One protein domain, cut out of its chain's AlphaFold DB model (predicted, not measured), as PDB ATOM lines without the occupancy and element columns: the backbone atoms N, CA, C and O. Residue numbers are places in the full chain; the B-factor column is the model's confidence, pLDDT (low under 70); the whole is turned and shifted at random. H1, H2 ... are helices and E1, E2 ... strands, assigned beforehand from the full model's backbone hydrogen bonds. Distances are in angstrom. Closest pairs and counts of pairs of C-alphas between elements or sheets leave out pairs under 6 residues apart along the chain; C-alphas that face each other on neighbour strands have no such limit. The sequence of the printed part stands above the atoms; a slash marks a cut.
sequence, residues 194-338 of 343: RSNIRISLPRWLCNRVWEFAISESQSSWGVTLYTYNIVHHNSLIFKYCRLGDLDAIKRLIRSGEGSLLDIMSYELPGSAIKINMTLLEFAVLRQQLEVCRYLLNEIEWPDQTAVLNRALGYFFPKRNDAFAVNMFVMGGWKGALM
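What this domain is: This is residues 194 to 338 of the 343 residues of an uncharacterized protein of Viridothelium virens (UniProt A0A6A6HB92). A long, strongly twisted ribbon of three strands, E1, E2 and E3, joins through the last residues of E3 to the shorter hairpin E4 and E5; next to that hairpin a cluster of helices gathers round H3, which has H1, H4 and H5 about it and H2 on the far side of H1. Past H5 a long tail, residues 314 to 332, loops away and ends in the small helix H6, which touches no helix; residues 268 to 273, between E4 and E5, and residues 317 to 323 of the tail stick out. The printed part has 145 residues, with five named strands and six named helices in the order E1 E2 E3 H1 H2 E4 E5 H3 H4 H5 H6. The one sheet is mixed, in the order E1, E2, E3, E4, E5, and the class is mixed, helices and strands. The whole is compact, with a radius of gyration of the C-alphas of 16.5 A and spans of 44 by 43 by 37 A.

Where its parts are: E1, residues 194 to 200, begins at C-alpha 194, (-58.462, -10.595, 18.642), and is 19.9 A long. E2, residues 208 to 216, measures 25.9 A, and E3, residues 221 to 231, the longest strand, 31.6 A, ending at C-alpha 231, (-36.311, 6.302, 17.617). E4 is residues 262 to 267, 16.8 A, and E5 residues 274 to 278, 13.1 A. The helices are H1, residues 236 to 243, 10.5 A; H2, residues 246 to 255, 14.2 A; H3, residues 279 to 285, 9.8 A; H4, residues 289 to 298, 14.4 A; H5, residues 304 to 313, 13.9 A; and H6, residues 333 to 336, 5.5 A, ending at C-alpha 336, (-39.014, -21.280, 3.020).

How they stand to each other: E1, E2 and E3 form a meander, each strand the antiparallel neighbour of the one before; N 197 and O 212 are 2.9 A apart, and N 213 and O 224 2.9 A. The pairing of E3 is staggered: it pairs with E2 over residues 221 to 229 and with E4 over residues 229 to 231. E3 and E4 are parallel, with 62 degrees between their directions and N 231 and O 263 2.9 A apart. With H1 and H2 between them they make a strand-helix-strand unit, two parallel neighbour strands joined through helices, with a right-handed crossover. E4 and E5 are an antiparallel hairpin, with N 264 and O 277 2.9 A apart. The sheet is curled like part of a barrel. H3, the hub, is on the sheet at a height of 6.0 A. It touches H1, the closest C-alphas being those of Cys 241 and Ala 283, 6.0 A apart, at a shallow tilt of 24 degrees, the same way. H3 and H4 are a helical hairpin at 28 degrees, with the C-alphas of Ala 283 and Cys 292 closest at 5.9 A. H3 touches H5 at 34 degrees, only just short of steep, with the C-alphas of Glu 281 and Ala 311 closest at 4.7 A. H1 and H2 are another helical hairpin, at 10 degrees, with the C-alphas of Ile 237 and Ile 249 closest at 5.9 A. H4 and H5 are apart. Every O i to N i+4 pair is within hydrogen-bond range in H1, H2, H3, H4 and H5; H6 is too short for such a pair, and its one O i to N i+3 pair is not within range.

The domain as a whole: The C-alphas of Ser 219 and Gly 270, the two farthest apart, are 48.2 A from each other. The printed part has no cut. The link from H5 to H6, 19 residues, is long. The mean pLDDT of the printed part is 84.1, and residues 317 to 338 are under 70.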
ATOM      1  N   ARG A 194     -59.572 -11.466  18.254       81.75
ATOM      2  CA  ARG A 194     -58.462 -10.595  18.642       81.75
ATOM      3  C   ARG A 194     -58.695  -9.209  18.066       81.75
ATOM      4  O   ARG A 194     -58.954  -9.075  16.870       81.75
ATOM      5  N   SER A 195     -58.623  -8.201  18.924       84.62
ATOM      6  CA  SER A 195     -58.721  -6.792  18.551       84.62
ATOM      7  C   SER A 195     -57.420  -6.095  18.921       84.62
ATOM      8  O   SER A 195     -57.001  -6.165  20.074       84.62
ATOM      9  N   ASN A 196     -56.805  -5.409  17.958       83.88
ATOM     10  CA  ASN A 196     -55.584  -4.636  18.170       83.88
ATOM     11  C   ASN A 196     -55.886  -3.144  18.016       83.88
ATOM     12  O   ASN A 196     -56.426  -2.715  16.995       83.88
ATOM     13  N   ILE A 197     -55.534  -2.354  19.028       86.31
ATOM     14  CA  ILE A 197     -55.695  -0.898  19.037       86.31
ATOM     15  C   ILE A 197     -54.312  -0.277  19.183       86.31
ATOM     16  O   ILE A 197     -53.606  -0.538  20.153       86.31
ATOM     17  N   ARG A 198     -53.931   0.579  18.233       86.94
ATOM     18  CA  ARG A 198     -52.652   1.293  18.257       86.94
ATOM     19  C   ARG A 198     -52.889   2.776  18.496       86.94
ATOM     20  O   ARG A 198     -53.609   3.417  17.735       86.94
ATOM     21  N   ILE A 199     -52.265   3.315  19.536       87.19
ATOM     22  CA  ILE A 199     -52.373   4.717  19.933       87.19
ATOM     23  C   ILE A 199     -50.997   5.357  19.796       87.19
ATOM     24  O   ILE A 199     -50.016   4.897  20.379       87.19
ATOM     25  N   SER A 200     -50.920   6.434  19.021       85.44
ATOM     26  CA  SER A 200     -49.732   7.284  18.935       85.44
ATOM     27  C   SER A 200     -50.088   8.683  19.405       85.44
ATOM     28  O   SER A 200     -50.984   9.307  18.834       85.44
ATOM     29  N   LEU A 201     -49.375   9.181  20.410       80.56
ATOM     30  CA  LEU A 201     -49.500  10.570  20.834       80.56
ATOM     31  C   LEU A 201     -48.523  11.459  20.046       80.56
ATOM     32  O   LEU A 201     -47.546  10.962  19.473       80.56
ATOM     33  N   PRO A 202     -48.770  12.778  19.979       80.69
ATOM     34  CA  PRO A 202     -47.798  13.718  19.439       80.69
ATOM     35  C   PRO A 202     -46.437  13.587  20.141       80.69
ATOM     36  O   PRO A 202     -46.376  13.441  21.361       80.69
ATOM     37  N   ARG A 203     -45.333  13.691  19.385       76.44
ATOM     38  CA  ARG A 203     -43.964  13.444  19.897       76.44
ATOM     39  C   ARG A 203     -43.561  14.324  21.084       76.44
ATOM     40  O   ARG A 203     -42.699  13.925  21.857       76.44
ATOM     41  N   TRP A 204     -44.159  15.507  21.215       79.44
ATOM     42  CA  TRP A 204     -43.909  16.415  22.336       79.44
ATOM     43  C   TRP A 204     -44.533  15.930  23.649       79.44
ATOM     44  O   TRP A 204     -44.047  16.298  24.711       79.44
ATOM     45  N   LEU A 205     -45.585  15.107  23.580       74.06
ATOM     46  CA  LEU A 205     -46.262  14.545  24.745       74.06
ATOM     47  C   LEU A 205     -45.622  13.217  25.148       74.06
ATOM     48  O   LEU A 205     -45.329  12.978  26.314       74.06
ATOM     49  N   CYS A 206     -45.374  12.349  24.166       82.00
ATOM     50  CA  CYS A 206     -44.644  11.118  24.393       82.00
ATOM     51  C   CYS A 206     -43.990  10.632  23.107       82.00
ATOM     52  O   CYS A 206     -44.619  10.568  22.051       82.00
ATOM     53  N   ASN A 207     -42.737  10.207  23.209       88.94
ATOM     54  CA  ASN A 207     -42.016   9.605  22.097       88.94
ATOM     55  C   ASN A 207     -42.216   8.076  22.062       88.94
ATOM     56  O   ASN A 207     -41.272   7.313  21.853       88.94
ATOM     57  N   ARG A 208     -43.449   7.628  22.333       92.50
ATOM     58  CA  ARG A 208     -43.835   6.216  22.405       92.50
ATOM     59  C   ARG A 208     -45.117   5.954  21.625       92.50
ATOM     60  O   ARG A 208     -45.955   6.837  21.450       92.50
ATOM     61  N   VAL A 209     -45.250   4.723  21.154       92.06
ATOM     62  CA  VAL A 209     -46.484   4.195  20.571       92.06
ATOM     63  C   VAL A 209     -46.949   3.042  21.433       92.06
ATOM     64  O   VAL A 209     -46.166   2.145  21.737       92.06
ATOM     65  N   TRP A 210     -48.222   3.058  21.798       91.56
ATOM     66  CA  TRP A 210     -48.839   1.995  22.574       91.56
ATOM     67  C   TRP A 210     -49.670   1.116  21.657       91.56
ATOM     68  O   TRP A 210     -50.404   1.612  20.800       91.56
ATOM     69  N   GLU A 211     -49.555  -0.190  21.833       91.81
ATOM     70  CA  GLU A 211     -50.397  -1.170  21.162       91.81
ATOM     71  C   GLU A 211     -51.060  -2.049  22.212       91.81
ATOM     72  O   GLU A 211     -50.396  -2.679  23.033       91.81
ATOM     73  N   PHE A 212     -52.386  -2.049  22.186       90.25
ATOM     74  CA  PHE A 212     -53.234  -2.862  23.035       90.25
ATOM     75  C   PHE A 212     -53.728  -4.035  22.204       90.25
ATOM     76  O   PHE A 212     -54.465  -3.837  21.236       90.25
ATOM     77  N   ALA A 213     -53.336  -5.239  22.595       87.81
ATOM     78  CA  ALA A 213     -53.896  -6.469  22.069       87.81
ATOM     79  C   ALA A 213     -54.906  -7.006  23.082       87.81
ATOM     80  O   ALA A 213     -54.557  -7.307  24.223       87.81
ATOM     81  N   ILE A 214     -56.168  -7.097  22.669       86.56
ATOM     82  CA  ILE A 214     -57.240  -7.690  23.463       86.56
ATOM     83  C   ILE A 214     -57.604  -9.014  22.804       86.56
ATOM     84  O   ILE A 214     -58.037  -9.050  21.649       86.56
ATOM     85  N   SER A 215     -57.408 -10.097  23.542       88.06
ATOM     86  CA  SER A 215     -57.764 -11.455  23.145       88.06
ATOM     87  C   SER A 215     -58.896 -11.963  24.031       88.06
ATOM     88  O   SER A 215     -58.826 -11.874  25.255       88.06
ATOM     89  N   GLU A 216     -59.963 -12.456  23.412       84.38
ATOM     90  CA  GLU A 216     -61.077 -13.097  24.111       84.38
ATOM     91  C   GLU A 216     -60.893 -14.616  24.035       84.38
ATOM     92  O   GLU A 216     -61.016 -15.198  22.959       84.38
ATOM     93  N   SER A 217     -60.581 -15.253  25.166       82.12
ATOM     94  CA  SER A 217     -60.559 -16.710  25.312       82.12
ATOM     95  C   SER A 217     -61.900 -17.209  25.875       82.12
ATOM     96  O   SER A 217     -62.716 -16.418  26.346       82.12
ATOM     97  N   GLN A 218     -62.148 -18.526  25.848       78.31
ATOM     98  CA  GLN A 218     -63.437 -19.136  26.230       78.31
ATOM     99  C   GLN A 218     -63.951 -18.747  27.629       78.31
ATOM    100  O   GLN A 218     -65.148 -18.870  27.888       78.31
ATOM    101  N   SER A 219     -63.076 -18.272  28.514       72.38
ATOM    102  CA  SER A 219     -63.430 -17.840  29.867       72.38
ATOM    103  C   SER A 219     -62.591 -16.668  30.391       72.38
ATOM    104  O   SER A 219     -62.743 -16.296  31.552       72.38
ATOM    105  N   SER A 220     -61.715 -16.068  29.576       76.69
ATOM    106  CA  SER A 220     -60.833 -14.991  30.035       76.69
ATOM    107  C   SER A 220     -60.559 -13.952  28.955       76.69
ATOM    108  O   SER A 220     -60.320 -14.280  27.794       76.69
ATOM    109  N   TRP A 221     -60.508 -12.685  29.358       81.88
ATOM    110  CA  TRP A 221     -59.960 -11.616  28.532       81.88
ATOM    111  C   TRP A 221     -58.465 -11.499  28.815       81.88
ATOM    112  O   TRP A 221     -58.058 -11.241  29.946       81.88
ATOM    113  N   GLY A 222     -57.639 -11.714  27.795       83.81
ATOM    114  CA  GLY A 222     -56.211 -11.428  27.839       83.81
ATOM    115  C   GLY A 222     -55.959 -10.043  27.265       83.81
ATOM    116  O   GLY A 222     -56.215  -9.820  26.081       83.81
ATOM    117  N   VAL A 223     -55.459  -9.119  28.086       86.62
ATOM    118  CA  VAL A 223     -55.025  -7.793  27.632       86.62
ATOM    119  C   VAL A 223     -53.508  -7.740  27.684       86.62
ATOM    120  O   VAL A 223     -52.910  -7.961  28.735       86.62
ATOM    121  N   THR A 224     -52.887  -7.421  26.555       88.19
ATOM    122  CA  THR A 224     -51.441  -7.227  26.473       88.19
ATOM    123  C   THR A 224     -51.146  -5.825  25.967       88.19
ATOM    124  O   THR A 224     -51.668  -5.402  24.935       88.19
ATOM    125  N   LEU A 225     -50.317  -5.096  26.715       90.81
ATOM    126  CA  LEU A 225     -49.887  -3.744  26.384       90.81
ATOM    127  C   LEU A 225     -48.426  -3.766  25.943       90.81
ATOM    128  O   LEU A 225     -47.537  -4.078  26.733       90.81
ATOM    129  N   TYR A 226     -48.185  -3.359  24.703       90.81
ATOM    130  CA  TYR A 226     -46.849  -3.151  24.166       90.81
ATOM    131  C   TYR A 226     -46.564  -1.664  24.074       90.81
ATOM    132  O   TYR A 226     -47.396  -0.873  23.625       90.81
ATOM    133  N   THR A 227     -45.366  -1.283  24.502       93.69
ATOM    134  CA  THR A 227     -44.889   0.094  24.422       93.69
ATOM    135  C   THR A 227     -43.661   0.124  23.533       93.69
ATOM    136  O   THR A 227     -42.615  -0.410  23.890       93.69
ATOM    137  N   TYR A 228     -43.794   0.760  22.376       95.19
ATOM    138  CA  TYR A 228     -42.710   0.930  21.422       95.19
ATOM    139  C   TYR A 228     -42.073   2.302  21.595       95.19
ATOM    140  O   TYR A 228     -42.788   3.307  21.647       95.19
ATOM    141  N   ASN A 229     -40.745   2.372  21.628       96.00
ATOM    142  CA  ASN A 229     -40.050   3.659  21.628       96.00
ATOM    143  C   ASN A 229     -39.879   4.142  20.190       96.00
ATOM    144  O   ASN A 229     -39.384   3.412  19.333       96.00
ATOM    145  N   ILE A 230     -40.260   5.389  19.917       95.75
ATOM    146  CA  ILE A 230     -39.994   5.999  18.617       95.75
ATOM    147  C   ILE A 230     -38.548   6.485  18.612       95.75
ATOM    148  O   ILE A 230     -38.196   7.432  19.312       95.75
ATOM    149  N   VAL A 231     -37.705   5.881  17.784       96.25
ATOM    150  CA  VAL A 231     -36.311   6.302  17.617       96.25
ATOM    151  C   VAL A 231     -36.087   6.917  16.242       96.25
ATOM    152  O   VAL A 231     -36.822   6.683  15.278       96.25
ATOM    153  N   HIS A 232     -35.058   7.756  16.147       95.06
ATOM    154  CA  HIS A 232     -34.671   8.361  14.881       95.06
ATOM    155  C   HIS A 232     -34.113   7.296  13.924       95.06
ATOM    156  O   HIS A 232     -33.423   6.379  14.354       95.06
ATOM    157  N   HIS A 233     -34.323   7.449  12.615       94.06
ATOM    158  CA  HIS A 233     -33.856   6.491  11.596       94.06
ATOM    159  C   HIS A 233     -32.321   6.322  11.526       94.06
ATOM    160  O   HIS A 233     -31.829   5.390  10.889       94.06
ATOM    161  N   ASN A 234     -31.577   7.235  12.161       95.00
ATOM    162  CA  ASN A 234     -30.115   7.207  12.290       95.00
ATOM    163  C   ASN A 234     -29.637   6.677  13.651       95.00
ATOM    164  O   ASN A 234     -28.449   6.785  13.950       95.00
ATOM    165  N   SER A 235     -30.528   6.148  14.494       97.25
ATOM    166  CA  SER A 235     -30.110   5.513  15.744       97.25
ATOM    167  C   SER A 235     -29.209   4.304  15.464       97.25
ATOM    168  O   SER A 235     -29.303   3.659  14.412       97.25
ATOM    169  N   LEU A 236     -28.315   3.997  16.409       98.12
ATOM    170  CA  LEU A 236     -27.329   2.928  16.242       98.12
ATOM    171  C   LEU A 236     -27.995   1.570  15.988       98.12
ATOM    172  O   LEU A 236     -27.526   0.824  15.134       98.12
ATOM    173  N   ILE A 237     -29.130   1.288  16.636       98.25
ATOM    174  CA  ILE A 237     -29.856   0.025  16.455       98.25
ATOM    175  C   ILE A 237     -30.358  -0.156  15.014       98.25
ATOM    176  O   ILE A 237     -30.151  -1.213  14.422       98.25
ATOM    177  N   PHE A 238     -30.915   0.889  14.389       97.94
ATOM    178  CA  PHE A 238     -31.347   0.837  12.986       97.94
ATOM    179  C   PHE A 238     -30.165   0.881  12.011       97.94
ATOM    180  O   PHE A 238     -30.245   0.305  10.923       97.94
ATOM    181  N   LYS A 239     -29.047   1.513  12.389       98.19
ATOM    182  CA  LYS A 239     -27.802   1.479  11.611       98.19
ATOM    183  C   LYS A 239     -27.210   0.066  11.573       98.19
ATOM    184  O   LYS A 239     -26.925  -0.422  10.484       98.19
ATOM    185  N   TYR A 240     -27.073  -0.603  12.717       98.50
ATOM    186  CA  TYR A 240     -26.566  -1.978  12.776       98.50
ATOM    187  C   TYR A 240     -27.541  -2.977  12.159       98.50
ATOM    188  O   TYR A 240     -27.112  -3.850  11.412       98.50
ATOM    189  N   CYS A 241     -28.849  -2.777  12.348       98.06
ATOM    190  CA  CYS A 241     -29.872  -3.551  11.649       98.06
ATOM    191  C   CYS A 241     -29.745  -3.414  10.129       98.06
ATOM    192  O   CYS A 241     -29.777  -4.415   9.431       98.06
ATOM    193  N   ARG A 242     -29.493  -2.210   9.599       97.38
ATOM    194  CA  ARG A 242     -29.246  -2.011   8.160       97.38
ATOM    195  C   ARG A 242     -28.029  -2.784   7.654       97.38
ATOM    196  O   ARG A 242     -28.074  -3.285   6.535       97.38
ATOM    197  N   LEU A 243     -26.961  -2.826   8.451       97.94
ATOM    198  CA  LEU A 243     -25.699  -3.492   8.119       97.94
ATOM    199  C   LEU A 243     -25.742  -5.013   8.329       97.94
ATOM    200  O   LEU A 243     -24.859  -5.697   7.827       97.94
ATOM    201  N   GLY A 244     -26.735  -5.535   9.054       97.88
ATOM    202  CA  GLY A 244     -26.791  -6.950   9.427       97.88
ATOM    203  C   GLY A 244     -25.854  -7.333  10.576       97.88
ATOM    204  O   GLY A 244     -25.612  -8.517  10.794       97.88
ATOM    205  N   ASP A 245     -25.322  -6.360  11.323       98.44
ATOM    206  CA  ASP A 245     -24.399  -6.605  12.441       98.44
ATOM    207  C   ASP A 245     -25.176  -7.049  13.691       98.44
ATOM    208  O   ASP A 245     -25.539  -6.255  14.566       98.44
ATOM    209  N   LEU A 246     -25.482  -8.347  13.739       98.44
ATOM    210  CA  LEU A 246     -26.251  -8.968  14.813       98.44
ATOM    211  C   LEU A 246     -25.566  -8.832  16.181       98.44
ATOM    212  O   LEU A 246     -26.242  -8.632  17.193       98.44
ATOM    213  N   ASP A 247     -24.238  -8.916  16.231       98.56
ATOM    214  CA  ASP A 247     -23.495  -8.817  17.485       98.56
ATOM    215  C   ASP A 247     -23.555  -7.400  18.055       98.56
ATOM    216  O   ASP A 247     -23.743  -7.229  19.261       98.56
ATOM    217  N   ALA A 248     -23.475  -6.373  17.205       98.38
ATOM    218  CA  ALA A 248     -23.675  -4.997  17.638       98.38
ATOM    219  C   ALA A 248     -25.106  -4.735  18.129       98.38
ATOM    220  O   ALA A 248     -25.276  -4.063  19.147       98.38
ATOM    221  N   ILE A 249     -26.127  -5.305  17.475       98.50
ATOM    222  CA  ILE A 249     -27.524  -5.217  17.938       98.50
ATOM    223  C   ILE A 249     -27.673  -5.865  19.320       98.50
ATOM    224  O   ILE A 249     -28.197  -5.234  20.237       98.50
ATOM    225  N   LYS A 250     -27.151  -7.085  19.506       98.31
ATOM    226  CA  LYS A 250     -27.159  -7.779  20.806       98.31
ATOM    227  C   LYS A 250     -26.451  -6.967  21.889       98.31
ATOM    228  O   LYS A 250     -26.936  -6.910  23.017       98.31
ATOM    229  N   ARG A 251     -25.317  -6.333  21.565       98.50
ATOM    230  CA  ARG A 251     -24.602  -5.450  22.500       98.50
ATOM    231  C   ARG A 251     -25.447  -4.241  22.901       98.50
ATOM    232  O   ARG A 251     -25.551  -3.998  24.096       98.50
ATOM    233  N   LEU A 252     -26.081  -3.549  21.949       98.19
ATOM    234  CA  LEU A 252     -26.952  -2.397  22.237       98.19
ATOM    235  C   LEU A 252     -28.151  -2.764  23.116       98.19
ATOM    236  O   LEU A 252     -28.518  -2.003  24.006       98.19
ATOM    237  N   ILE A 253     -28.762  -3.925  22.868       97.88
ATOM    238  CA  ILE A 253     -29.896  -4.399  23.671       97.88
ATOM    239  C   ILE A 253     -29.439  -4.712  25.098       97.88
ATOM    240  O   ILE A 253     -30.086  -4.306  26.058       97.88
ATOM    241  N   ARG A 254     -28.290  -5.385  25.256       97.88
ATOM    242  CA  ARG A 254     -27.724  -5.705  26.577       97.88
ATOM    243  C   ARG A 254     -27.284  -4.467  27.353       97.88
ATOM    244  O   ARG A 254     -27.410  -4.466  28.571       97.88
ATOM    245  N   SER A 255     -26.766  -3.441  26.676       97.81
ATOM    246  CA  SER A 255     -26.395  -2.176  27.322       97.81
ATOM    247  C   SER A 255     -27.597  -1.274  27.620       97.81
ATOM    248  O   SER A 255     -27.446  -0.294  28.343       97.81
ATOM    249  N   GLY A 256     -28.783  -1.587  27.085       96.62
ATOM    250  CA  GLY A 256     -29.986  -0.765  27.226       96.62
ATOM    251  C   GLY A 256     -30.003   0.486  26.340       96.62
ATOM    252  O   GLY A 256     -30.913   1.302  26.458       96.62
ATOM    253  N   GLU A 257     -29.028   0.647  25.439       97.44
ATOM    254  CA  GLU A 257     -28.977   1.761  24.478       97.44
ATOM    255  C   GLU A 257     -29.936   1.575  23.293       97.44
ATOM    256  O   GLU A 257     -30.227   2.526  22.564       97.44
ATOM    257  N   GLY A 258     -30.426   0.354  23.087       96.88
ATOM    258  CA  GLY A 258     -31.466   0.038  22.120       96.88
ATOM    259  C   GLY A 258     -32.470  -0.950  22.695       96.88
ATOM    260  O   GLY A 258     -32.155  -1.725  23.597       96.88
ATOM    261  N   SER A 259     -33.685  -0.938  22.160       96.94
ATOM    262  CA  SER A 259     -34.731  -1.891  22.520       96.94
ATOM    263  C   SER A 259     -35.178  -2.700  21.311       96.94
ATOM    264  O   SER A 259     -35.293  -2.202  20.193       96.94
ATOM    265  N   LEU A 260     -35.514  -3.962  21.562       96.56
ATOM    266  CA  LEU A 260     -36.178  -4.843  20.603       96.56
ATOM    267  C   LEU A 260     -37.528  -4.275  20.114       96.56
ATOM    268  O   LEU A 260     -37.956  -4.564  18.998       96.56
ATOM    269  N   LEU A 261     -38.163  -3.426  20.932       95.56
ATOM    270  CA  LEU A 261     -39.420  -2.732  20.635       95.56
ATOM    271  C   LEU A 261     -39.200  -1.300  20.113       95.56
ATOM    272  O   LEU A 261     -40.114  -0.472  20.153       95.56
ATOM    273  N   ASP A 262     -38.003  -0.974  19.625       97.19
ATOM    274  CA  ASP A 262     -37.775   0.302  18.956       97.19
ATOM    275  C   ASP A 262     -38.451   0.319  17.577       97.19
ATOM    276  O   ASP A 262     -38.350  -0.611  16.768       97.19
ATOM    277  N   ILE A 263     -39.145   1.420  17.295       96.31
ATOM    278  CA  ILE A 263     -39.779   1.694  16.007       96.31
ATOM    279  C   ILE A 263     -39.162   2.947  15.403       96.31
ATOM    280  O   ILE A 263     -38.957   3.953  16.082       96.31
ATOM    281  N   MET A 264     -38.909   2.921  14.099       95.69
ATOM    282  CA  MET A 264     -38.570   4.131  13.367       95.69
ATOM    283  C   MET A 264     -39.828   4.717  12.740       95.69
ATOM    284  O   MET A 264     -40.690   4.001  12.230       95.69
ATOM    285  N   SER A 265     -39.934   6.039  12.772       93.38
ATOM    286  CA  SER A 265     -41.032   6.778  12.156       93.38
ATOM    287  C   SER A 265     -40.463   7.599  11.007       93.38
ATOM    288  O   SER A 265     -39.621   8.472  11.237       93.38
ATOM    289  N   TYR A 266     -40.890   7.297   9.780       90.88
ATOM    290  CA  TYR A 266     -40.462   8.019   8.585       90.88
ATOM    291  C   TYR A 266     -41.656   8.645   7.865       90.88
ATOM    292  O   TYR A 266     -42.746   8.074   7.787       90.88
ATOM    293  N   GLU A 267     -41.432   9.855   7.365       91.31
ATOM    294  CA  GLU A 267     -42.380  10.605   6.549       91.31
ATOM    295  C   GLU A 267     -41.969  10.447   5.088       91.31
ATOM    296  O   GLU A 267     -40.820  10.707   4.724       91.31
ATOM    297  N   LEU A 268     -42.889   9.960   4.257       88.38
ATOM    298  CA  LEU A 268     -42.667   9.875   2.818       88.38
ATOM    299  C   LEU A 268     -42.638  11.301   2.237       88.38
ATOM    300  O   LEU A 268     -43.563  12.069   2.509       88.38
ATOM    301  N   PRO A 269     -41.628  11.672   1.427       91.31
ATOM    302  CA  PRO A 269     -41.586  12.986   0.793       91.31
ATOM    303  C   PRO A 269     -42.869  13.248  -0.004       91.31
ATOM    304  O   PRO A 269     -43.252  12.443  -0.850       91.31
ATOM    305  N   GLY A 270     -43.550  14.358   0.286       91.38
ATOM    306  CA  GLY A 270     -44.808  14.722  -0.377       91.38
ATOM    307  C   GLY A 270     -46.052  13.971   0.113       91.38
ATOM    308  O   GLY A 270     -47.126  14.167  -0.447       91.38
ATOM    309  N   SER A 271     -45.947  13.148   1.161       91.06
ATOM    310  CA  SER A 271     -47.087  12.468   1.776       91.06
ATOM    311  C   SER A 271     -47.262  12.891   3.232       91.06
ATOM    312  O   SER A 271     -46.311  12.925   4.007       91.06
ATOM    313  N   ALA A 272     -48.508  13.153   3.631       88.50
ATOM    314  CA  ALA A 272     -48.868  13.356   5.036       88.50
ATOM    315  C   ALA A 272     -48.870  12.040   5.844       88.50
ATOM    316  O   ALA A 272     -49.081  12.050   7.058       88.50
ATOM    317  N   ILE A 273     -48.666  10.895   5.181       86.69
ATOM    318  CA  ILE A 273     -48.706   9.576   5.809       86.69
ATOM    319  C   ILE A 273     -47.368   9.307   6.500       86.69
ATOM    320  O   ILE A 273     -46.323   9.186   5.855       86.69
ATOM    321  N   LYS A 274     -47.420   9.153   7.826       88.19
ATOM    322  CA  LYS A 274     -46.300   8.654   8.629       88.19
ATOM    323  C   LYS A 274     -46.344   7.140   8.658       88.19
ATOM    324  O   LYS A 274     -47.360   6.560   9.044       88.19
ATOM    325  N   ILE A 275     -45.238   6.503   8.299       90.56
ATOM    326  CA  ILE A 275     -45.105   5.055   8.400       90.56
ATOM    327  C   ILE A 275     -44.210   4.755   9.597       90.56
ATOM    328  O   ILE A 275     -43.072   5.223   9.689       90.56
ATOM    329  N   ASN A 276     -44.752   3.979  10.530       93.06
ATOM    330  CA  ASN A 276     -44.011   3.463  11.670       93.06
ATOM    331  C   ASN A 276     -43.582   2.037  11.347       93.06
ATOM    332  O   ASN A 276     -44.438   1.197  11.081       93.06
ATOM    333  N   MET A 277     -42.279   1.786  11.390       94.19
ATOM    334  CA  MET A 277     -41.672   0.512  11.031       94.19
ATOM    335  C   MET A 277     -40.905  -0.042  12.229       94.19
ATOM    336  O   MET A 277     -40.045   0.632  12.796       94.19
ATOM    337  N   THR A 278     -41.245  -1.261  12.625       95.38
ATOM    338  CA  THR A 278     -40.539  -2.023  13.662       95.38
ATOM    339  C   THR A 278     -39.149  -2.435  13.195       95.38
ATOM    340  O   THR A 278     -38.861  -2.474  11.996       95.38
ATOM    341  N   LEU A 279     -38.276  -2.777  14.145       96.19
ATOM    342  CA  LEU A 279     -36.945  -3.290  13.834       96.19
ATOM    343  C   LEU A 279     -37.000  -4.555  12.957       96.19
ATOM    344  O   LEU A 279     -36.173  -4.700  12.059       96.19
ATOM    345  N   LEU A 280     -38.004  -5.419  13.162       96.00
ATOM    346  CA  LEU A 280     -38.236  -6.615  12.349       96.00
ATOM    347  C   LEU A 280     -38.672  -6.261  10.923       96.00
ATOM    348  O   LEU A 280     -38.067  -6.742   9.972       96.00
ATOM    349  N   GLU A 281     -39.674  -5.393  10.754       94.69
ATOM    350  CA  GLU A 281     -40.102  -4.933   9.423       94.69
ATOM    351  C   GLU A 281     -38.936  -4.266   8.668       94.69
ATOM    352  O   GLU A 281     -38.772  -4.477   7.466       94.69
ATOM    353  N   PHE A 282     -38.079  -3.520   9.374       95.88
ATOM    354  CA  PHE A 282     -36.888  -2.903   8.793       95.88
ATOM    355  C   PHE A 282     -35.800  -3.925   8.425       95.88
ATOM    356  O   PHE A 282     -35.213  -3.817   7.349       95.88
ATOM    357  N   ALA A 283     -35.543  -4.928   9.271       96.12
ATOM    358  CA  ALA A 283     -34.611  -6.020   8.975       96.12
ATOM    359  C   ALA A 283     -35.062  -6.813   7.741       96.12
ATOM    360  O   ALA A 283     -34.259  -7.088   6.847       96.12
ATOM    361  N   VAL A 284     -36.366  -7.100   7.657       94.50
ATOM    362  CA  VAL A 284     -37.002  -7.765   6.517       94.50
ATOM    363  C   VAL A 284     -36.826  -6.916   5.259       94.50
ATOM    364  O   VAL A 284     -36.277  -7.417   4.287       94.50
ATOM    365  N   LEU A 285     -37.143  -5.614   5.294       93.19
ATOM    366  CA  LEU A 285     -36.928  -4.689   4.169       93.19
ATOM    367  C   LEU A 285     -35.466  -4.653   3.681       93.19
ATOM    368  O   LEU A 285     -35.208  -4.443   2.496       93.19
ATOM    369  N   ARG A 286     -34.498  -4.838   4.586       95.38
ATOM    370  CA  ARG A 286     -33.057  -4.863   4.284       95.38
ATOM    371  C   ARG A 286     -32.512  -6.257   3.970       95.38
ATOM    372  O   ARG A 286     -31.317  -6.364   3.727       95.38
ATOM    373  N   GLN A 287     -33.367  -7.282   3.941       95.06
ATOM    374  CA  GLN A 287     -33.011  -8.681   3.677       95.06
ATOM    375  C   GLN A 287     -31.989  -9.253   4.678       95.06
ATOM    376  O   GLN A 287     -31.152 -10.083   4.335       95.06
ATOM    377  N   GLN A 288     -32.064  -8.828   5.941       97.06
ATOM    378  CA  GLN A 288     -31.107  -9.213   6.981       97.06
ATOM    379  C   GLN A 288     -31.579 -10.458   7.732       97.06
ATOM    380  O   GLN A 288     -32.124 -10.380   8.834       97.06
ATOM    381  N   LEU A 289     -31.376 -11.621   7.110       95.56
ATOM    382  CA  LEU A 289     -31.900 -12.916   7.555       95.56
ATOM    383  C   LEU A 289     -31.568 -13.254   9.014       95.56
ATOM    384  O   LEU A 289     -32.458 -13.616   9.785       95.56
ATOM    385  N   GLU A 290     -30.301 -13.117   9.403       97.75
ATOM    386  CA  GLU A 290     -29.841 -13.472  10.750       97.75
ATOM    387  C   GLU A 290     -30.429 -12.547  11.821       97.75
ATOM    388  O   GLU A 290     -30.799 -12.996  12.908       97.75
ATOM    389  N   VAL A 291     -30.625 -11.269  11.487       97.50
ATOM    390  CA  VAL A 291     -31.309 -10.313  12.362       97.50
ATOM    391  C   VAL A 291     -32.789 -10.675  12.484       97.50
ATOM    392  O   VAL A 291     -33.302 -10.740  13.595       97.50
ATOM    393  N   CYS A 292     -33.472 -10.990  11.379       96.12
ATOM    394  CA  CYS A 292     -34.869 -11.432  11.411       96.12
ATOM    395  C   CYS A 292     -35.059 -12.682  12.282       96.12
ATOM    396  O   CYS A 292     -35.970 -12.716  13.106       96.12
ATOM    397  N   ARG A 293     -34.189 -13.693  12.130       95.69
ATOM    398  CA  ARG A 293     -34.217 -14.921  12.945       95.69
ATOM    399  C   ARG A 293     -34.039 -14.612  14.426       95.69
ATOM    400  O   ARG A 293     -34.802 -15.115  15.242       95.69
ATOM    401  N   TYR A 294     -33.071 -13.764  14.763       97.31
ATOM    402  CA  TYR A 294     -32.854 -13.329  16.139       97.31
ATOM    403  C   TYR A 294     -34.082 -12.606  16.713       97.31
ATOM    404  O   TYR A 294     -34.580 -12.995  17.764       97.31
ATOM    405  N   LEU A 295     -34.629 -11.617  16.000       95.88
ATOM    406  CA  LEU A 295     -35.787 -10.838  16.462       95.88
ATOM    407  C   LEU A 295     -37.059 -11.681  16.625       95.88
ATOM    408  O   LEU A 295     -37.864 -11.404  17.509       95.88
ATOM    409  N   LEU A 296     -37.254 -12.694  15.779       94.44
ATOM    410  CA  LEU A 296     -38.385 -13.620  15.887       94.44
ATOM    411  C   LEU A 296     -38.241 -14.613  17.046       94.44
ATOM    412  O   LEU A 296     -39.254 -15.113  17.522       94.44
ATOM    413  N   ASN A 297     -37.012 -14.903  17.480       95.94
ATOM    414  CA  ASN A 297     -36.759 -15.803  18.604       95.94
ATOM    415  C   ASN A 297     -36.822 -15.086  19.960       95.94
ATOM    416  O   ASN A 297     -37.215 -15.702  20.944       95.94
ATOM    417  N   GLU A 298     -36.427 -13.813  20.025       95.94
ATOM    418  CA  GLU A 298     -36.356 -13.061  21.289       95.94
ATOM    419  C   GLU A 298     -37.655 -12.330  21.655       95.94
ATOM    420  O   GLU A 298     -37.846 -11.973  22.815       95.94
ATOM    421  N   ILE A 299     -38.532 -12.052  20.684       92.31
ATOM    422  CA  ILE A 299     -39.739 -11.245  20.902       92.31
ATOM    423  C   ILE A 299     -40.981 -12.097  20.661       92.31
ATOM    424  O   ILE A 299     -41.237 -12.548  19.542       92.31
ATOM    425  N   GLU A 300     -41.817 -12.215  21.687       89.75
ATOM    426  CA  GLU A 300     -43.208 -12.622  21.509       89.75
ATOM    427  C   GLU A 300     -44.006 -11.437  20.956       89.75
ATOM    428  O   GLU A 300     -44.281 -10.454  21.645       89.75
ATOM    429  N   TRP A 301     -44.336 -11.500  19.666       84.25
ATOM    430  CA  TRP A 301     -45.126 -10.463  19.011       84.25
ATOM    431  C   TRP A 301     -46.624 -10.697  19.263       84.25
ATOM    432  O   TRP A 301     -47.098 -11.813  19.033       84.25
ATOM    433  N   PRO A 302     -47.408  -9.659  19.619       77.19
ATOM    434  CA  PRO A 302     -48.853  -9.796  19.853       77.19
ATOM    435  C   PRO A 302     -49.600 -10.345  18.640       77.19
ATOM    436  O   PRO A 302     -50.557 -11.110  18.755       77.19
ATOM    437  N   ASP A 303     -49.151  -9.922  17.463       81.62
ATOM    438  CA  ASP A 303     -49.704 -10.307  16.179       81.62
ATOM    439  C   ASP A 303     -48.560 -10.562  15.203       81.62
ATOM    440  O   ASP A 303     -48.323  -9.813  14.251       81.62
ATOM    441  N   GLN A 304     -47.799 -11.620  15.494       84.56
ATOM    442  CA  GLN A 304     -46.698 -12.070  14.648       84.56
ATOM    443  C   GLN A 304     -47.145 -12.184  13.184       84.56
ATOM    444  O   GLN A 304     -46.439 -11.736  12.286       84.56
ATOM    445  N   THR A 305     -48.357 -12.688  12.945       84.31
ATOM    446  CA  THR A 305     -48.947 -12.806  11.610       84.31
ATOM    447  C   THR A 305     -49.129 -11.447  10.936       84.31
ATOM    448  O   THR A 305     -48.717 -11.292   9.789       84.31
ATOM    449  N   ALA A 306     -49.706 -10.441  11.601       84.56
ATOM    450  CA  ALA A 306     -49.866  -9.120  10.993       84.56
ATOM    451  C   ALA A 306     -48.537  -8.390  10.796       84.56
ATOM    452  O   ALA A 306     -48.363  -7.747   9.763       84.56
ATOM    453  N   VAL A 307     -47.601  -8.488  11.746       84.88
ATOM    454  CA  VAL A 307     -46.257  -7.903  11.604       84.88
ATOM    455  C   VAL A 307     -45.547  -8.517  10.398       84.88
ATOM    456  O   VAL A 307     -45.039  -7.792   9.546       84.88
ATOM    457  N   LEU A 308     -45.587  -9.844  10.271       87.62
ATOM    458  CA  LEU A 308     -45.014 -10.559   9.135       87.62
ATOM    459  C   LEU A 308     -45.730 -10.225   7.822       87.62
ATOM    460  O   LEU A 308     -45.064  -9.951   6.830       87.62
ATOM    461  N   ASN A 309     -47.061 -10.164   7.805       86.69
ATOM    462  CA  ASN A 309     -47.824  -9.778   6.616       86.69
ATOM    463  C   ASN A 309     -47.494  -8.352   6.160       86.69
ATOM    464  O   ASN A 309     -47.363  -8.110   4.962       86.69
ATOM    465  N   ARG A 310     -47.323  -7.406   7.093       86.56
ATOM    466  CA  ARG A 310     -46.869  -6.045   6.769       86.56
ATOM    467  C   ARG A 310     -45.447  -6.054   6.223       86.56
ATOM    468  O   ARG A 310     -45.203  -5.436   5.193       86.56
ATOM    469  N   ALA A 311     -44.542  -6.784   6.873       85.62
ATOM    470  CA  ALA A 311     -43.155  -6.915   6.442       85.62
ATOM    471  C   ALA A 311     -43.051  -7.510   5.022       85.62
ATOM    472  O   ALA A 311     -42.325  -6.988   4.180       85.62
ATOM    473  N   LEU A 312     -43.837  -8.549   4.727       85.12
ATOM    474  CA  LEU A 312     -43.925  -9.178   3.406       85.12
ATOM    475  C   LEU A 312     -44.624  -8.294   2.370       85.12
ATOM    476  O   LEU A 312     -44.256  -8.319   1.195       85.12
ATOM    477  N   GLY A 313     -45.591  -7.475   2.788       83.88
ATOM    478  CA  GLY A 313     -46.277  -6.524   1.914       83.88
ATOM    479  C   GLY A 313     -45.329  -5.533   1.226       83.88
ATOM    480  O   GLY A 313     -45.643  -5.049   0.142       83.88
ATOM    481  N   TYR A 314     -44.146  -5.280   1.799       78.06
ATOM    482  CA  TYR A 314     -43.112  -4.456   1.165       78.06
ATOM    483  C   TYR A 314     -42.406  -5.144  -0.014       78.06
ATOM    484  O   TYR A 314     -41.936  -4.452  -0.914       78.06
ATOM    485  N   PHE A 315     -42.343  -6.478  -0.038       75.62
ATOM    486  CA  PHE A 315     -41.718  -7.244  -1.125       75.62
ATOM    487  C   PHE A 315     -42.641  -7.445  -2.320       75.62
ATOM    488  O   PHE A 315     -42.178  -7.539  -3.456       75.62
ATOM    489  N   PHE A 316     -43.946  -7.487  -2.066       73.50
ATOM    490  CA  PHE A 316     -44.962  -7.709  -3.084       73.50
ATOM    491  C   PHE A 316     -45.883  -6.492  -3.170       73.50
ATOM    492  O   PHE A 316     -47.037  -6.559  -2.734       73.50
ATOM    493  N   PRO A 317     -45.411  -5.358  -3.727       64.81
ATOM    494  CA  PRO A 317     -46.304  -4.256  -4.042       64.81
ATOM    495  C   PRO A 317     -47.335  -4.776  -5.046       64.81
ATOM    496  O   PRO A 317     -46.978  -5.063  -6.186       64.81
ATOM    497  N   LYS A 318     -48.577  -4.974  -4.569       56.28
ATOM    498  CA  LYS A 318     -49.767  -5.479  -5.279       56.28
ATOM    499  C   LYS A 318     -49.586  -5.551  -6.799       56.28
ATOM    500  O   LYS A 318     -49.941  -4.626  -7.526       56.28
ATOM    501  N   ARG A 319     -49.050  -6.670  -7.279       51.28
ATOM    502  CA  ARG A 319     -49.043  -7.022  -8.697       51.28
ATOM    503  C   ARG A 319     -49.927  -8.258  -8.823       51.28
ATOM    504  O   ARG A 319     -49.449  -9.355  -8.595       51.28
ATOM    505  N   ASN A 320     -51.213  -8.014  -9.091       47.66
ATOM    506  CA  ASN A 320     -52.306  -8.953  -9.391       47.66
ATOM    507  C   ASN A 320     -52.353 -10.274  -8.582       47.66
ATOM    508  O   ASN A 320     -51.528 -11.170  -8.732       47.66
ATOM    509  N   ASP A 321     -53.417 -10.400  -7.787       51.06
ATOM    510  CA  ASP A 321     -53.655 -11.297  -6.642       51.06
ATOM    511  C   ASP A 321     -53.636 -12.833  -6.869       51.06
ATOM    512  O   ASP A 321     -54.150 -13.577  -6.039       51.06
ATOM    513  N   ALA A 322     -53.039 -13.364  -7.939       48.62
ATOM    514  CA  ALA A 322     -53.130 -14.799  -8.254       48.62
ATOM    515  C   ALA A 322     -51.931 -15.660  -7.801       48.62
ATOM    516  O   ALA A 322     -52.091 -16.864  -7.617       48.62
ATOM    517  N   PHE A 323     -50.738 -15.088  -7.589       44.94
ATOM    518  CA  PHE A 323     -49.516 -15.889  -7.368       44.94
ATOM    519  C   PHE A 323     -49.030 -15.987  -5.910       44.94
ATOM    520  O   PHE A 323     -48.265 -16.892  -5.586       44.94
ATOM    521  N   ALA A 324     -49.477 -15.112  -5.004       46.81
ATOM    522  CA  ALA A 324     -48.887 -15.009  -3.662       46.81
ATOM    523  C   ALA A 324     -49.400 -16.052  -2.645       46.81
ATOM    524  O   ALA A 324     -48.727 -16.324  -1.653       46.81
ATOM    525  N   VAL A 325     -50.569 -16.660  -2.874       47.69
ATOM    526  CA  VAL A 325     -51.214 -17.537  -1.874       47.69
ATOM    527  C   VAL A 325     -50.726 -18.991  -1.958       47.69
ATOM    528  O   VAL A 325     -50.620 -19.662  -0.933       47.69
ATOM    529  N   ASN A 326     -50.332 -19.474  -3.141       39.94
ATOM    530  CA  ASN A 326     -49.976 -20.889  -3.321       39.94
ATOM    531  C   ASN A 326     -48.554 -21.263  -2.871       39.94
ATOM    532  O   ASN A 326     -48.266 -22.447  -2.730       39.94
ATOM    533  N   MET A 327     -47.681 -20.295  -2.574       40.72
ATOM    534  CA  MET A 327     -46.317 -20.583  -2.097       40.72
ATOM    535  C   MET A 327     -46.181 -20.578  -0.561       40.72
ATOM    536  O   MET A 327     -45.133 -20.945  -0.041       40.72
ATOM    537  N   PHE A 328     -47.235 -20.193   0.174       46.38
ATOM    538  CA  PHE A 328     -47.163 -19.907   1.616       46.38
ATOM    539  C   PHE A 328     -47.861 -20.928   2.533       46.38
ATOM    540  O   PHE A 328     -47.689 -20.861   3.748       46.38
ATOM    541  N   VAL A 329     -48.629 -21.883   1.991       42.31
ATOM    542  CA  VAL A 329     -49.485 -22.774   2.808       42.31
ATOM    543  C   VAL A 329     -48.900 -24.182   3.033       42.31
ATOM    544  O   VAL A 329     -49.355 -24.873   3.936       42.31
ATOM    545  N   MET A 330     -47.856 -24.612   2.314       34.12
ATOM    546  CA  MET A 330     -47.370 -26.011   2.399       34.12
ATOM    547  C   MET A 330     -45.981 -26.223   3.022       34.12
ATOM    548  O   MET A 330     -45.544 -27.361   3.151       34.12
ATOM    549  N   GLY A 331     -45.294 -25.181   3.487       37.00
ATOM    550  CA  GLY A 331     -44.003 -25.341   4.161       37.00
ATOM    551  C   GLY A 331     -43.845 -24.302   5.249       37.00
ATOM    552  O   GLY A 331     -43.646 -23.130   4.946       37.00
ATOM    553  N   GLY A 332     -43.957 -24.723   6.513       42.75
ATOM    554  CA  GLY A 332     -43.780 -23.847   7.669       42.75
ATOM    555  C   GLY A 332     -42.547 -22.957   7.511       42.75
ATOM    556  O   GLY A 332     -41.540 -23.380   6.955       42.75
ATOM    557  N   TRP A 333     -42.629 -21.724   8.007       46.91
ATOM    558  CA  TRP A 333     -41.648 -20.643   7.837       46.91
ATOM    559  C   TRP A 333     -40.167 -21.041   8.030       46.91
ATOM    560  O   TRP A 333     -39.285 -20.411   7.451       46.91
ATOM    561  N   LYS A 334     -39.874 -22.120   8.773       46.81
ATOM    562  CA  LYS A 334     -38.531 -22.718   8.872       46.81
ATOM    563  C   LYS A 334     -37.973 -23.248   7.538       46.81
ATOM    564  O   LYS A 334     -36.763 -23.202   7.358       46.81
ATOM    565  N   GLY A 335     -38.813 -23.726   6.618       42.25
ATOM    566  CA  GLY A 335     -38.398 -24.298   5.331       42.25
ATOM    567  C   GLY A 335     -38.189 -23.259   4.226       42.25
ATOM    568  O   GLY A 335     -37.173 -23.286   3.538       42.25
ATOM    569  N   ALA A 336     -39.094 -22.284   4.090       45.00
ATOM    570  CA  ALA A 336     -39.014 -21.280   3.020       45.00
ATOM    571  C   ALA A 336     -37.796 -20.341   3.154       45.00
ATOM    572  O   ALA A 336     -37.236 -19.904   2.153       45.00
ATOM    573  N   LEU A 337     -37.329 -20.092   4.383       44.97
ATOM    574  CA  LEU A 337     -36.100 -19.331   4.653       44.97
ATOM    575  C   LEU A 337     -34.807 -20.150   4.470       44.97
ATOM    576  O   LEU A 337     -33.729 -19.566   4.523       44.97
ATOM    577  N   MET A 338     -34.883 -21.472   4.257       39.78
ATOM    578  CA  MET A 338     -33.727 -22.292   3.857       39.78
ATOM    579  C   MET A 338     -33.625 -22.471   2.336       39.78
ATOM    580  O   MET A 338     -32.517 -22.523   1.814       39.78
TER     581      MET A 338